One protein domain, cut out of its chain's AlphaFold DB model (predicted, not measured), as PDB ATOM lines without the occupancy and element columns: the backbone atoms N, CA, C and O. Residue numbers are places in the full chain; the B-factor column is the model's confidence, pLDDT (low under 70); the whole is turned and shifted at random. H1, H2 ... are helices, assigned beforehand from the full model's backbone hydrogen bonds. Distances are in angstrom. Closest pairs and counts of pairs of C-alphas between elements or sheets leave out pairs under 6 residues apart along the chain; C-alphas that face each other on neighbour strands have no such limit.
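What this domain is: This is residues 158 to 233 of the 234 residues of an uncharacterized protein of Streptomyces sp. SID5474 (UniProt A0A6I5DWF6). What shape is it? It is a flat, open frame: H1 to H4 run round a loose ring, H1 crossing H4, and long H5 folds back beside H4. What builds it? It is all helix, 76 printed residues with five named helices, H1 to H5. It is only just compact, close to loose: radius of gyration of the C-alphas 13.7 A, spans 39 by 32 by 16 A.

How they stand to each other: What touches first? H1, residues 158 to 167, touches H4, residues 192 to 204, about perpendicular at 82 degrees; their closest C-alphas, Thr 161 and Thr 202, are 6.0 A apart. H2, residues 174 to 180, touches H3, residues 186 to 189; their closest C-alphas, Val 179 and Pro 186, are 5.9 A apart. Is there a hairpin? H4 and H5, residues 210 to 232, form one, opposite ways at a shallow tilt of 11 degrees; residues 199 to 203 alone touch 210 to 217 alone, with the C-alphas of Leu 203 and Arg 210 closest, 6.0 A. Every O i to N i+4 pair is within hydrogen-bond range in H1, H2, H4 and H5; H3 is too short for one.

Where its parts are: Where does H1 begin? C-alpha 158 is at (100.544, 132.545, 214.524). Where does H5 end? C-alpha 232 is at (116.025, 135.443, 236.114), 32.8 A from C-alpha 210.

The domain as a whole: How large is it? The farthest C-alphas, Pro 206 and Arg 233, are 42.1 A apart. Any cut or low confidence? The printed part has no cut and no long link, and no printed residue is under 70 in pLDDT.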
ATOM      1  N   LEU A 158      99.230 131.928 214.308       90.50
ATOM      2  CA  LEU A 158     100.544 132.545 214.524       90.50
ATOM      3  C   LEU A 158     101.677 131.609 214.081       90.50
ATOM      4  O   LEU A 158     102.560 132.032 213.339       90.50
ATOM      5  N   GLU A 159     101.648 130.340 214.499       89.25
ATOM      6  CA  GLU A 159     102.636 129.335 214.077       89.25
ATOM      7  C   GLU A 159     102.578 129.094 212.567       89.25
ATOM      8  O   GLU A 159     103.618 129.043 211.916       89.25
ATOM      9  N   GLU A 160     101.383 129.006 211.985       90.19
ATOM     10  CA  GLU A 160     101.201 128.836 210.543       90.19
ATOM     11  C   GLU A 160     101.790 130.021 209.761       90.19
ATOM     12  O   GLU A 160     102.534 129.838 208.797       90.19
ATOM     13  N   THR A 161     101.530 131.253 210.211       92.31
ATOM     14  CA  THR A 161     102.102 132.468 209.608       92.31
ATOM     15  C   THR A 161     103.625 132.508 209.753       92.31
ATOM     16  O   THR A 161     104.320 132.929 208.823       92.31
ATOM     17  N   LEU A 162     104.166 132.040 210.884       90.00
ATOM     18  CA  LEU A 162     105.608 131.929 211.111       90.00
ATOM     19  C   LEU A 162     106.232 130.906 210.153       90.00
ATOM     20  O   LEU A 162     107.197 131.232 209.466       90.00
ATOM     21  N   MET A 163     105.657 129.705 210.058       88.81
ATOM     22  CA  MET A 163     106.123 128.646 209.160       88.81
ATOM     23  C   MET A 163     106.063 129.078 207.693       88.81
ATOM     24  O   MET A 163     107.067 128.961 206.992       88.81
ATOM     25  N   ARG A 164     104.953 129.686 207.247       89.31
ATOM     26  CA  ARG A 164     104.837 130.270 205.896       89.31
ATOM     27  C   ARG A 164     105.878 131.360 205.647       89.31
ATOM     28  O   ARG A 164     106.512 131.386 204.597       89.31
ATOM     29  N   SER A 165     106.101 132.238 206.627       89.19
ATOM     30  CA  SER A 165     107.106 133.305 206.534       89.19
ATOM     31  C   SER A 165     108.536 132.772 206.410       89.19
ATOM     32  O   SER A 165     109.353 133.407 205.742       89.19
ATOM     33  N   MET A 166     108.851 131.655 207.070       90.25
ATOM     34  CA  MET A 166     110.146 130.980 206.937       90.25
ATOM     35  C   MET A 166     110.264 130.287 205.575       90.25
ATOM     36  O   MET A 166     111.277 130.453 204.909       90.25
ATOM     37  N   ALA A 167     109.223 129.582 205.124       89.06
ATOM     38  CA  ALA A 167     109.230 128.869 203.845       89.06
ATOM     39  C   ALA A 167     109.343 129.801 202.622       89.06
ATOM     40  O   ALA A 167     109.924 129.423 201.613       89.06
ATOM     41  N   ALA A 168     108.824 131.029 202.714       90.94
ATOM     42  CA  ALA A 168     108.855 132.001 201.620       90.94
ATOM     43  C   ALA A 168     110.220 132.690 201.406       90.94
ATOM     44  O   ALA A 168     110.349 133.504 200.493       90.94
ATOM     45  N   ARG A 169     111.223 132.442 202.258       91.12
ATOM     46  CA  ARG A 169     112.539 133.097 202.187       91.12
ATOM     47  C   ARG A 169     113.646 132.071 201.931       91.12
ATOM     48  O   ARG A 169     113.668 131.053 202.626       91.12
ATOM     49  N   PRO A 170     114.616 132.359 201.041       90.12
ATOM     50  CA  PRO A 170     115.870 131.612 201.002       90.12
ATOM     51  C   PRO A 170     116.505 131.603 202.398       90.12
ATOM     52  O   PRO A 170     116.546 132.645 203.055       90.12
ATOM     53  N   GLU A 171     116.937 130.435 202.879       88.88
ATOM     54  CA  GLU A 171     117.485 130.252 204.236       88.88
ATOM     55  C   GLU A 171     116.541 130.668 205.385       88.88
ATOM     56  O   GLU A 171     116.971 130.868 206.521       88.88
ATOM     57  N   GLY A 172     115.231 130.783 205.141       87.69
ATOM     58  CA  GLY A 172     114.284 131.260 206.153       87.69
ATOM     59  C   GLY A 172     114.150 130.344 207.375       87.69
ATOM     60  O   GLY A 172     113.787 130.818 208.451       87.69
ATOM     61  N   SER A 173     114.495 129.060 207.248       88.81
ATOM     62  CA  SER A 173     114.561 128.102 208.360       88.81
ATOM     63  C   SER A 173     115.868 128.166 209.153       88.81
ATOM     64  O   SER A 173     115.918 127.631 210.261       88.81
ATOM     65  N   ARG A 174     116.924 128.817 208.643       91.69
ATOM     66  CA  ARG A 174     118.248 128.845 209.284       91.69
ATOM     67  C   ARG A 174     118.211 129.360 210.727       91.69
ATOM     68  O   ARG A 174     118.754 128.677 211.587       91.69
ATOM     69  N   PRO A 175     117.525 130.472 211.061       90.31
ATOM     70  CA  PRO A 175     117.420 130.920 212.449       90.31
ATOM     71  C   PRO A 175     116.805 129.884 213.397       90.31
ATOM     72  O   PRO A 175     117.176 129.837 214.567       90.31
ATOM     73  N   LEU A 176     115.863 129.068 212.911       89.31
ATOM     74  CA  LEU A 176     115.273 127.982 213.689       89.31
ATOM     75  C   LEU A 176     116.271 126.829 213.851       89.31
ATOM     76  O   LEU A 176     116.434 126.323 214.958       89.31
ATOM     77  N   LEU A 177     116.982 126.455 212.784       91.06
ATOM     78  CA  LEU A 177     118.045 125.447 212.839       91.06
ATOM     79  C   LEU A 177     119.183 125.861 213.789       91.06
ATOM     80  O   LEU A 177     119.657 125.027 214.552       91.06
ATOM     81  N   ASP A 178     119.553 127.144 213.839       93.44
ATOM     82  CA  ASP A 178     120.532 127.671 214.804       93.44
ATOM     83  C   ASP A 178     120.086 127.450 216.260       93.44
ATOM     84  O   ASP A 178     120.927 127.246 217.140       93.44
ATOM     85  N   VAL A 179     118.775 127.499 216.531       92.75
ATOM     86  CA  VAL A 179     118.212 127.207 217.861       92.75
ATOM     87  C   VAL A 179     118.311 125.715 218.177       92.75
ATOM     88  O   VAL A 179     118.760 125.364 219.268       92.75
ATOM     89  N   TYR A 180     117.978 124.837 217.223       91.06
ATOM     90  CA  TYR A 180     118.149 123.382 217.375       91.06
ATOM     91  C   TYR A 180     119.618 122.988 217.595       91.06
ATOM     92  O   TYR A 180     119.908 122.150 218.448       91.06
ATOM     93  N   SER A 181     120.545 123.644 216.891       92.44
ATOM     94  CA  SER A 181     121.997 123.461 217.024       92.44
ATOM     95  C   SER A 181     122.603 124.222 218.204       92.44
ATOM     96  O   SER A 181     123.800 124.107 218.470       92.44
ATOM     97  N   ARG A 182     121.788 124.999 218.932       91.06
ATOM     98  CA  ARG A 182     122.168 125.756 220.134       91.06
ATOM     99  C   ARG A 182     123.306 126.753 219.901       91.06
ATOM    100  O   ARG A 182     124.058 127.079 220.818       91.06
ATOM    101  N   ILE A 183     123.380 127.253 218.671       92.62
ATOM    102  CA  ILE A 183     124.161 128.426 218.264       92.62
ATOM    103  C   ILE A 183     123.409 129.690 218.693       92.62
ATOM    104  O   ILE A 183     124.006 130.678 219.117       92.62
ATOM    105  N   ARG A 184     122.075 129.636 218.617       91.62
ATOM    106  CA  ARG A 184     121.160 130.710 218.992       91.62
ATOM    107  C   ARG A 184     120.269 130.276 220.149       91.62
ATOM    108  O   ARG A 184     119.836 129.130 220.233       91.62
ATOM    109  N   ARG A 185     119.954 131.217 221.032       89.56
ATOM    110  CA  ARG A 185     118.968 131.030 222.097       89.56
ATOM    111  C   ARG A 185     117.538 131.197 221.558       89.56
ATOM    112  O   ARG A 185     117.318 132.090 220.736       89.56
ATOM    113  N   PRO A 186     116.541 130.426 222.032       88.00
ATOM    114  CA  PRO A 186     115.139 130.605 221.634       88.00
ATOM    115  C   PRO A 186     114.627 132.058 221.726       88.00
ATOM    116  O   PRO A 186     113.948 132.547 220.823       88.00
ATOM    117  N   SER A 187     115.010 132.794 222.770       85.38
ATOM    118  CA  SER A 187     114.652 134.203 222.994       85.38
ATOM    119  C   SER A 187     115.206 135.165 221.941       85.38
ATOM    120  O   SER A 187     114.623 136.226 221.718       85.38
ATOM    121  N   GLN A 188     116.298 134.801 221.266       87.19
ATOM    122  CA  GLN A 188     116.875 135.584 220.172       87.19
ATOM    123  C   GLN A 188     116.137 135.355 218.847       87.19
ATOM    124  O   GLN A 188     116.252 136.170 217.934       87.19
ATOM    125  N   LEU A 189     115.385 134.256 218.719       84.31
ATOM    126  CA  LEU A 189     114.515 134.004 217.570       84.31
ATOM    127  C   LEU A 189     113.169 134.723 217.731       84.31
ATOM    128  O   LEU A 189     112.692 135.376 216.805       84.31
ATOM    129  N   LEU A 190     112.572 134.633 218.921       80.75
ATOM    130  CA  LEU A 190     111.245 135.173 219.233       80.75
ATOM    131  C   LEU A 190     111.340 136.517 219.967       80.75
ATOM    132  O   LEU A 190     110.831 136.694 221.077       80.75
ATOM    133  N   THR A 191     112.015 137.483 219.343       84.88
ATOM    134  CA  THR A 191     112.154 138.833 219.905       84.88
ATOM    135  C   THR A 191     110.798 139.553 219.966       84.88
ATOM    136  O   THR A 191     109.903 139.246 219.174       84.88
ATOM    137  N   PRO A 192     110.612 140.549 220.858       84.56
ATOM    138  CA  PRO A 192     109.364 141.314 220.927       84.56
ATOM    139  C   PRO A 192     108.942 141.914 219.578       84.56
ATOM    140  O   PRO A 192     107.771 141.845 219.214       84.56
ATOM    141  N   THR A 193     109.898 142.428 218.800       87.75
ATOM    142  CA  THR A 193     109.651 142.986 217.462       87.75
ATOM    143  C   THR A 193     109.236 141.913 216.456       87.75
ATOM    144  O   THR A 193     108.301 142.126 215.679       87.75
ATOM    145  N   ALA A 194     109.893 140.747 216.475       86.81
ATOM    146  CA  ALA A 194     109.530 139.623 215.615       86.81
ATOM    147  C   ALA A 194     108.117 139.116 215.935       86.81
ATOM    148  O   ALA A 194     107.321 138.908 215.021       86.81
ATOM    149  N   LEU A 195     107.775 139.001 217.222       88.69
ATOM    150  CA  LEU A 195     106.440 138.618 217.685       88.69
ATOM    151  C   LEU A 195     105.372 139.651 217.300       88.69
ATOM    152  O   LEU A 195     104.311 139.267 216.816       88.69
ATOM    153  N   ALA A 196     105.647 140.950 217.456       91.25
ATOM    154  CA  ALA A 196     104.721 142.012 217.057       91.25
ATOM    155  C   ALA A 196     104.474 142.010 215.541       91.25
ATOM    156  O   ALA A 196     103.334 142.112 215.091       91.25
ATOM    157  N   THR A 197     105.535 141.814 214.755       91.94
ATOM    158  CA  THR A 197     105.448 141.704 213.293       91.94
ATOM    159  C   THR A 197     104.668 140.458 212.880       91.94
ATOM    160  O   THR A 197     103.830 140.524 211.983       91.94
ATOM    161  N   LEU A 198     104.915 139.321 213.539       92.62
ATOM    162  CA  LEU A 198     104.185 138.078 213.304       92.62
ATOM    163  C   LEU A 198     102.694 138.247 213.610       92.62
ATOM    164  O   LEU A 198     101.859 137.859 212.794       92.62
ATOM    165  N   LEU A 199     102.361 138.864 214.744       94.88
ATOM    166  CA  LEU A 199     100.984 139.152 215.132       94.88
ATOM    167  C   LEU A 199     100.294 140.064 214.113       94.88
ATOM    168  O   LEU A 199      99.215 139.721 213.635       94.88
ATOM    169  N   ALA A 200     100.928 141.178 213.735       95.00
ATOM    170  CA  ALA A 200     100.384 142.111 212.751       95.00
ATOM    171  C   ALA A 200     100.102 141.416 211.410       95.00
ATOM    172  O   ALA A 200      98.987 141.493 210.900       95.00
ATOM    173  N   ARG A 201     101.073 140.651 210.887       94.12
ATOM    174  CA  ARG A 201     100.903 139.861 209.655       94.12
ATOM    175  C   ARG A 201      99.769 138.848 209.775       94.12
ATOM    176  O   ARG A 201      98.944 138.736 208.875       94.12
ATOM    177  N   THR A 202      99.685 138.155 210.908       95.31
ATOM    178  CA  THR A 202      98.635 137.155 211.140       95.31
ATOM    179  C   THR A 202      97.248 137.793 211.116       95.31
ATOM    180  O   THR A 202      96.340 137.249 210.502       95.31
ATOM    181  N   LEU A 203      97.081 138.975 211.719       95.19
ATOM    182  CA  LEU A 203      95.804 139.700 211.750       95.19
ATOM    183  C   LEU A 203      95.361 140.238 210.379       95.19
ATOM    184  O   LEU A 203      94.165 140.473 210.182       95.19
ATOM    185  N   THR A 204      96.302 140.420 209.445       93.75
ATOM    186  CA  THR A 204      96.011 140.838 208.063       93.75
ATOM    187  C   THR A 204      95.573 139.698 207.142       93.75
ATOM    188  O   THR A 204      95.077 139.977 206.053       93.75
ATOM    189  N   HIS A 205      95.712 138.428 207.545       91.38
ATOM    190  CA  HIS A 205      95.313 137.304 206.694       91.38
ATOM    191  C   HIS A 205      93.781 137.211 206.538       91.38
ATOM    192  O   HIS A 205      93.062 137.184 207.545       91.38
ATOM    193  N   PRO A 206      93.255 137.127 205.299       89.19
ATOM    194  CA  PRO A 206      91.830 136.911 205.062       89.19
ATOM    195  C   PRO A 206      91.336 135.614 205.718       89.19
ATOM    196  O   PRO A 206      92.030 134.602 205.696       89.19
ATOM    197  N   GLY A 207      90.140 135.644 206.312       88.94
ATOM    198  CA  GLY A 207      89.516 134.466 206.934       88.94
ATOM    199  C   GLY A 207      90.039 134.094 208.328       88.94
ATOM    200  O   GLY A 207      89.511 133.173 208.946       88.94
ATOM    201  N   VAL A 208      91.031 134.811 208.871       93.19
ATOM    202  CA  VAL A 208      91.543 134.522 210.215       93.19
ATOM    203  C   VAL A 208      90.546 134.937 211.303       93.19
ATOM    204  O   VAL A 208      90.006 136.047 211.308       93.19
ATOM    205  N   ASN A 209      90.353 134.079 212.306       93.81
ATOM    206  CA  ASN A 209      89.615 134.453 213.509       93.81
ATOM    207  C   ASN A 209      90.483 135.368 214.392       93.81
ATOM    208  O   ASN A 209      91.267 134.905 215.224       93.81
ATOM    209  N   ARG A 210      90.331 136.687 214.224       94.19
ATOM    210  CA  ARG A 210      91.114 137.706 214.949       94.19
ATOM    211  C   ARG A 210      91.012 137.572 216.471       94.19
ATOM    212  O   ARG A 210      92.015 137.724 217.163       94.19
ATOM    213  N   ALA A 211      89.831 137.242 216.996       93.81
ATOM    214  CA  ALA A 211      89.640 137.050 218.432       93.81
ATOM    215  C   ALA A 211      90.436 135.841 218.949       93.81
ATOM    216  O   ALA A 211      91.046 135.915 220.015       93.81
ATOM    217  N   ALA A 212      90.484 134.744 218.185       92.44
ATOM    218  CA  ALA A 212      91.311 133.589 218.518       92.44
ATOM    219  C   ALA A 212      92.809 133.932 218.487       92.44
ATOM    220  O   ALA A 212      93.517 133.608 219.436       92.44
ATOM    221  N   VAL A 213      93.272 134.662 217.464       94.56
ATOM    222  CA  VAL A 213      94.672 135.118 217.358       94.56
ATOM    223  C   VAL A 213      95.082 135.954 218.570       94.56
ATOM    224  O   VAL A 213      96.122 135.692 219.173       94.56
ATOM    225  N   LEU A 214      94.257 136.930 218.963       94.31
ATOM    226  CA  LEU A 214      94.534 137.780 220.123       94.31
ATOM    227  C   LEU A 214      94.549 136.979 221.430       94.31
ATOM    228  O   LEU A 214      95.438 137.187 222.253       94.31
ATOM    229  N   ARG A 215      93.625 136.023 221.613       93.81
ATOM    230  CA  ARG A 215      93.643 135.121 222.778       93.81
ATOM    231  C   ARG A 215      94.927 134.295 222.833       93.81
ATOM    232  O   ARG A 215      95.559 134.252 223.885       93.81
ATOM    233  N   THR A 216      95.349 133.697 221.718       91.31
ATOM    234  CA  THR A 216      96.609 132.942 221.644       91.31
ATOM    235  C   THR A 216      97.808 133.832 221.962       91.31
ATOM    236  O   THR A 216      98.651 133.449 222.771       91.31
ATOM    237  N   ALA A 217      97.865 135.041 221.395       91.81
ATOM    238  CA  ALA A 217      98.939 135.995 221.663       91.81
ATOM    239  C   ALA A 217      99.000 136.402 223.145       91.81
ATOM    240  O   ALA A 217     100.086 136.471 223.718       91.81
ATOM    241  N   LEU A 218      97.849 136.630 223.788       92.31
ATOM    242  CA  LEU A 218      97.769 136.944 225.218       92.31
ATOM    243  C   LEU A 218      98.233 135.774 226.091       92.31
ATOM    244  O   LEU A 218      98.989 135.988 227.041       92.31
ATOM    245  N   THR A 219      97.809 134.549 225.773       89.25
ATOM    246  CA  THR A 219      98.253 133.338 226.474       89.25
ATOM    247  C   THR A 219      99.763 133.162 226.351       89.25
ATOM    248  O   THR A 219     100.444 132.990 227.361       89.25
ATOM    249  N   GLU A 220     100.315 133.293 225.145       87.81
ATOM    250  CA  GLU A 220     101.755 133.146 224.938       87.81
ATOM    251  C   GLU A 220     102.544 134.278 225.609       87.81
ATOM    252  O   GLU A 220     103.559 134.024 226.251       87.81
ATOM    253  N   ALA A 221     102.051 135.519 225.585       87.94
ATOM    254  CA  ALA A 221     102.678 136.626 226.307       87.94
ATOM    255  C   ALA A 221     102.726 136.388 227.827       87.94
ATOM    256  O   ALA A 221     103.726 136.722 228.469       87.94
ATOM    257  N   ARG A 222     101.673 135.796 228.411       88.38
ATOM    258  CA  ARG A 222     101.658 135.390 229.828       88.38
ATOM    259  C   ARG A 222     102.685 134.290 230.096       88.38
ATOM    260  O   ARG A 222     103.493 134.450 231.008       88.38
ATOM    261  N   ASN A 223     102.728 133.251 229.262       85.75
ATOM    262  CA  ASN A 223     103.707 132.166 229.380       85.75
ATOM    263  C   ASN A 223     105.147 132.692 229.303       85.75
ATOM    264  O   ASN A 223     105.973 132.382 230.160       85.75
ATOM    265  N   GLN A 224     105.438 133.563 228.335       84.50
ATOM    266  CA  GLN A 224     106.758 134.171 228.161       84.50
ATOM    267  C   GLN A 224     107.168 135.043 229.353       84.50
ATOM    268  O   GLN A 224     108.347 135.092 229.702       84.50
ATOM    269  N   ARG A 225     106.223 135.726 230.015       86.62
ATOM    270  CA  ARG A 225     106.510 136.456 231.261       86.62
ATOM    271  C   ARG A 225     106.911 135.504 232.385       86.62
ATOM    272  O   ARG A 225     107.922 135.762 233.034       86.62
ATOM    273  N   THR A 226     106.181 134.404 232.568       86.00
ATOM    274  CA  THR A 226     106.509 133.374 233.566       86.00
ATOM    275  C   THR A 226     107.883 132.761 233.301       86.00
ATOM    276  O   THR A 226     108.707 132.703 234.209       86.00
ATOM    277  N   ILE A 227     108.176 132.399 232.047       86.56
ATOM    278  CA  ILE A 227     109.476 131.851 231.635       86.56
ATOM    279  C   ILE A 227     110.603 132.850 231.916       86.56
ATOM    280  O   ILE A 227     111.615 132.491 232.507       86.56
ATOM    281  N   ARG A 228     110.442 134.127 231.545       84.88
ATOM    282  CA  ARG A 228     111.459 135.162 231.811       84.88
ATOM    283  C   ARG A 228     111.684 135.391 233.299       84.88
ATOM    284  O   ARG A 228     112.808 135.685 233.691       84.88
ATOM    285  N   HIS A 229     110.630 135.315 234.106       85.94
ATOM    286  CA  HIS A 229     110.753 135.416 235.553       85.94
ATOM    287  C   HIS A 229     111.529 134.224 236.120       85.94
ATOM    288  O   HIS A 229     112.448 134.433 236.906       85.94
ATOM    289  N   ASP A 230     111.217 133.003 235.672       85.44
ATOM    290  CA  ASP A 230     111.975 131.812 236.042       85.44
ATOM    291  C   ASP A 230     113.452 131.962 235.657       85.44
ATOM    292  O   ASP A 230     114.303 131.956 236.537       85.44
ATOM    293  N   LEU A 231     113.763 132.242 234.388       85.12
ATOM    294  CA  LEU A 231     115.137 132.397 233.883       85.12
ATOM    295  C   LEU A 231     115.975 133.471 234.601       85.12
ATOM    296  O   LEU A 231     117.198 133.457 234.492       85.12
ATOM    297  N   ARG A 232     115.342 134.418 235.305       83.62
ATOM    298  CA  ARG A 232     116.025 135.443 236.114       83.62
ATOM    299  C   ARG A 232     116.328 134.990 237.541       83.62
ATOM    300  O   ARG A 232     117.163 135.617 238.190       83.62
ATOM    301  N   ARG A 233     115.652 133.955 238.045       75.56
ATOM    302  CA  ARG A 233     115.976 133.346 239.339       75.56
ATOM    303  C   ARG A 233     117.314 132.625 239.202       75.56
ATOM    304  O   ARG A 233     117.443 131.774 238.321       75.56
TER     305      ARG A 233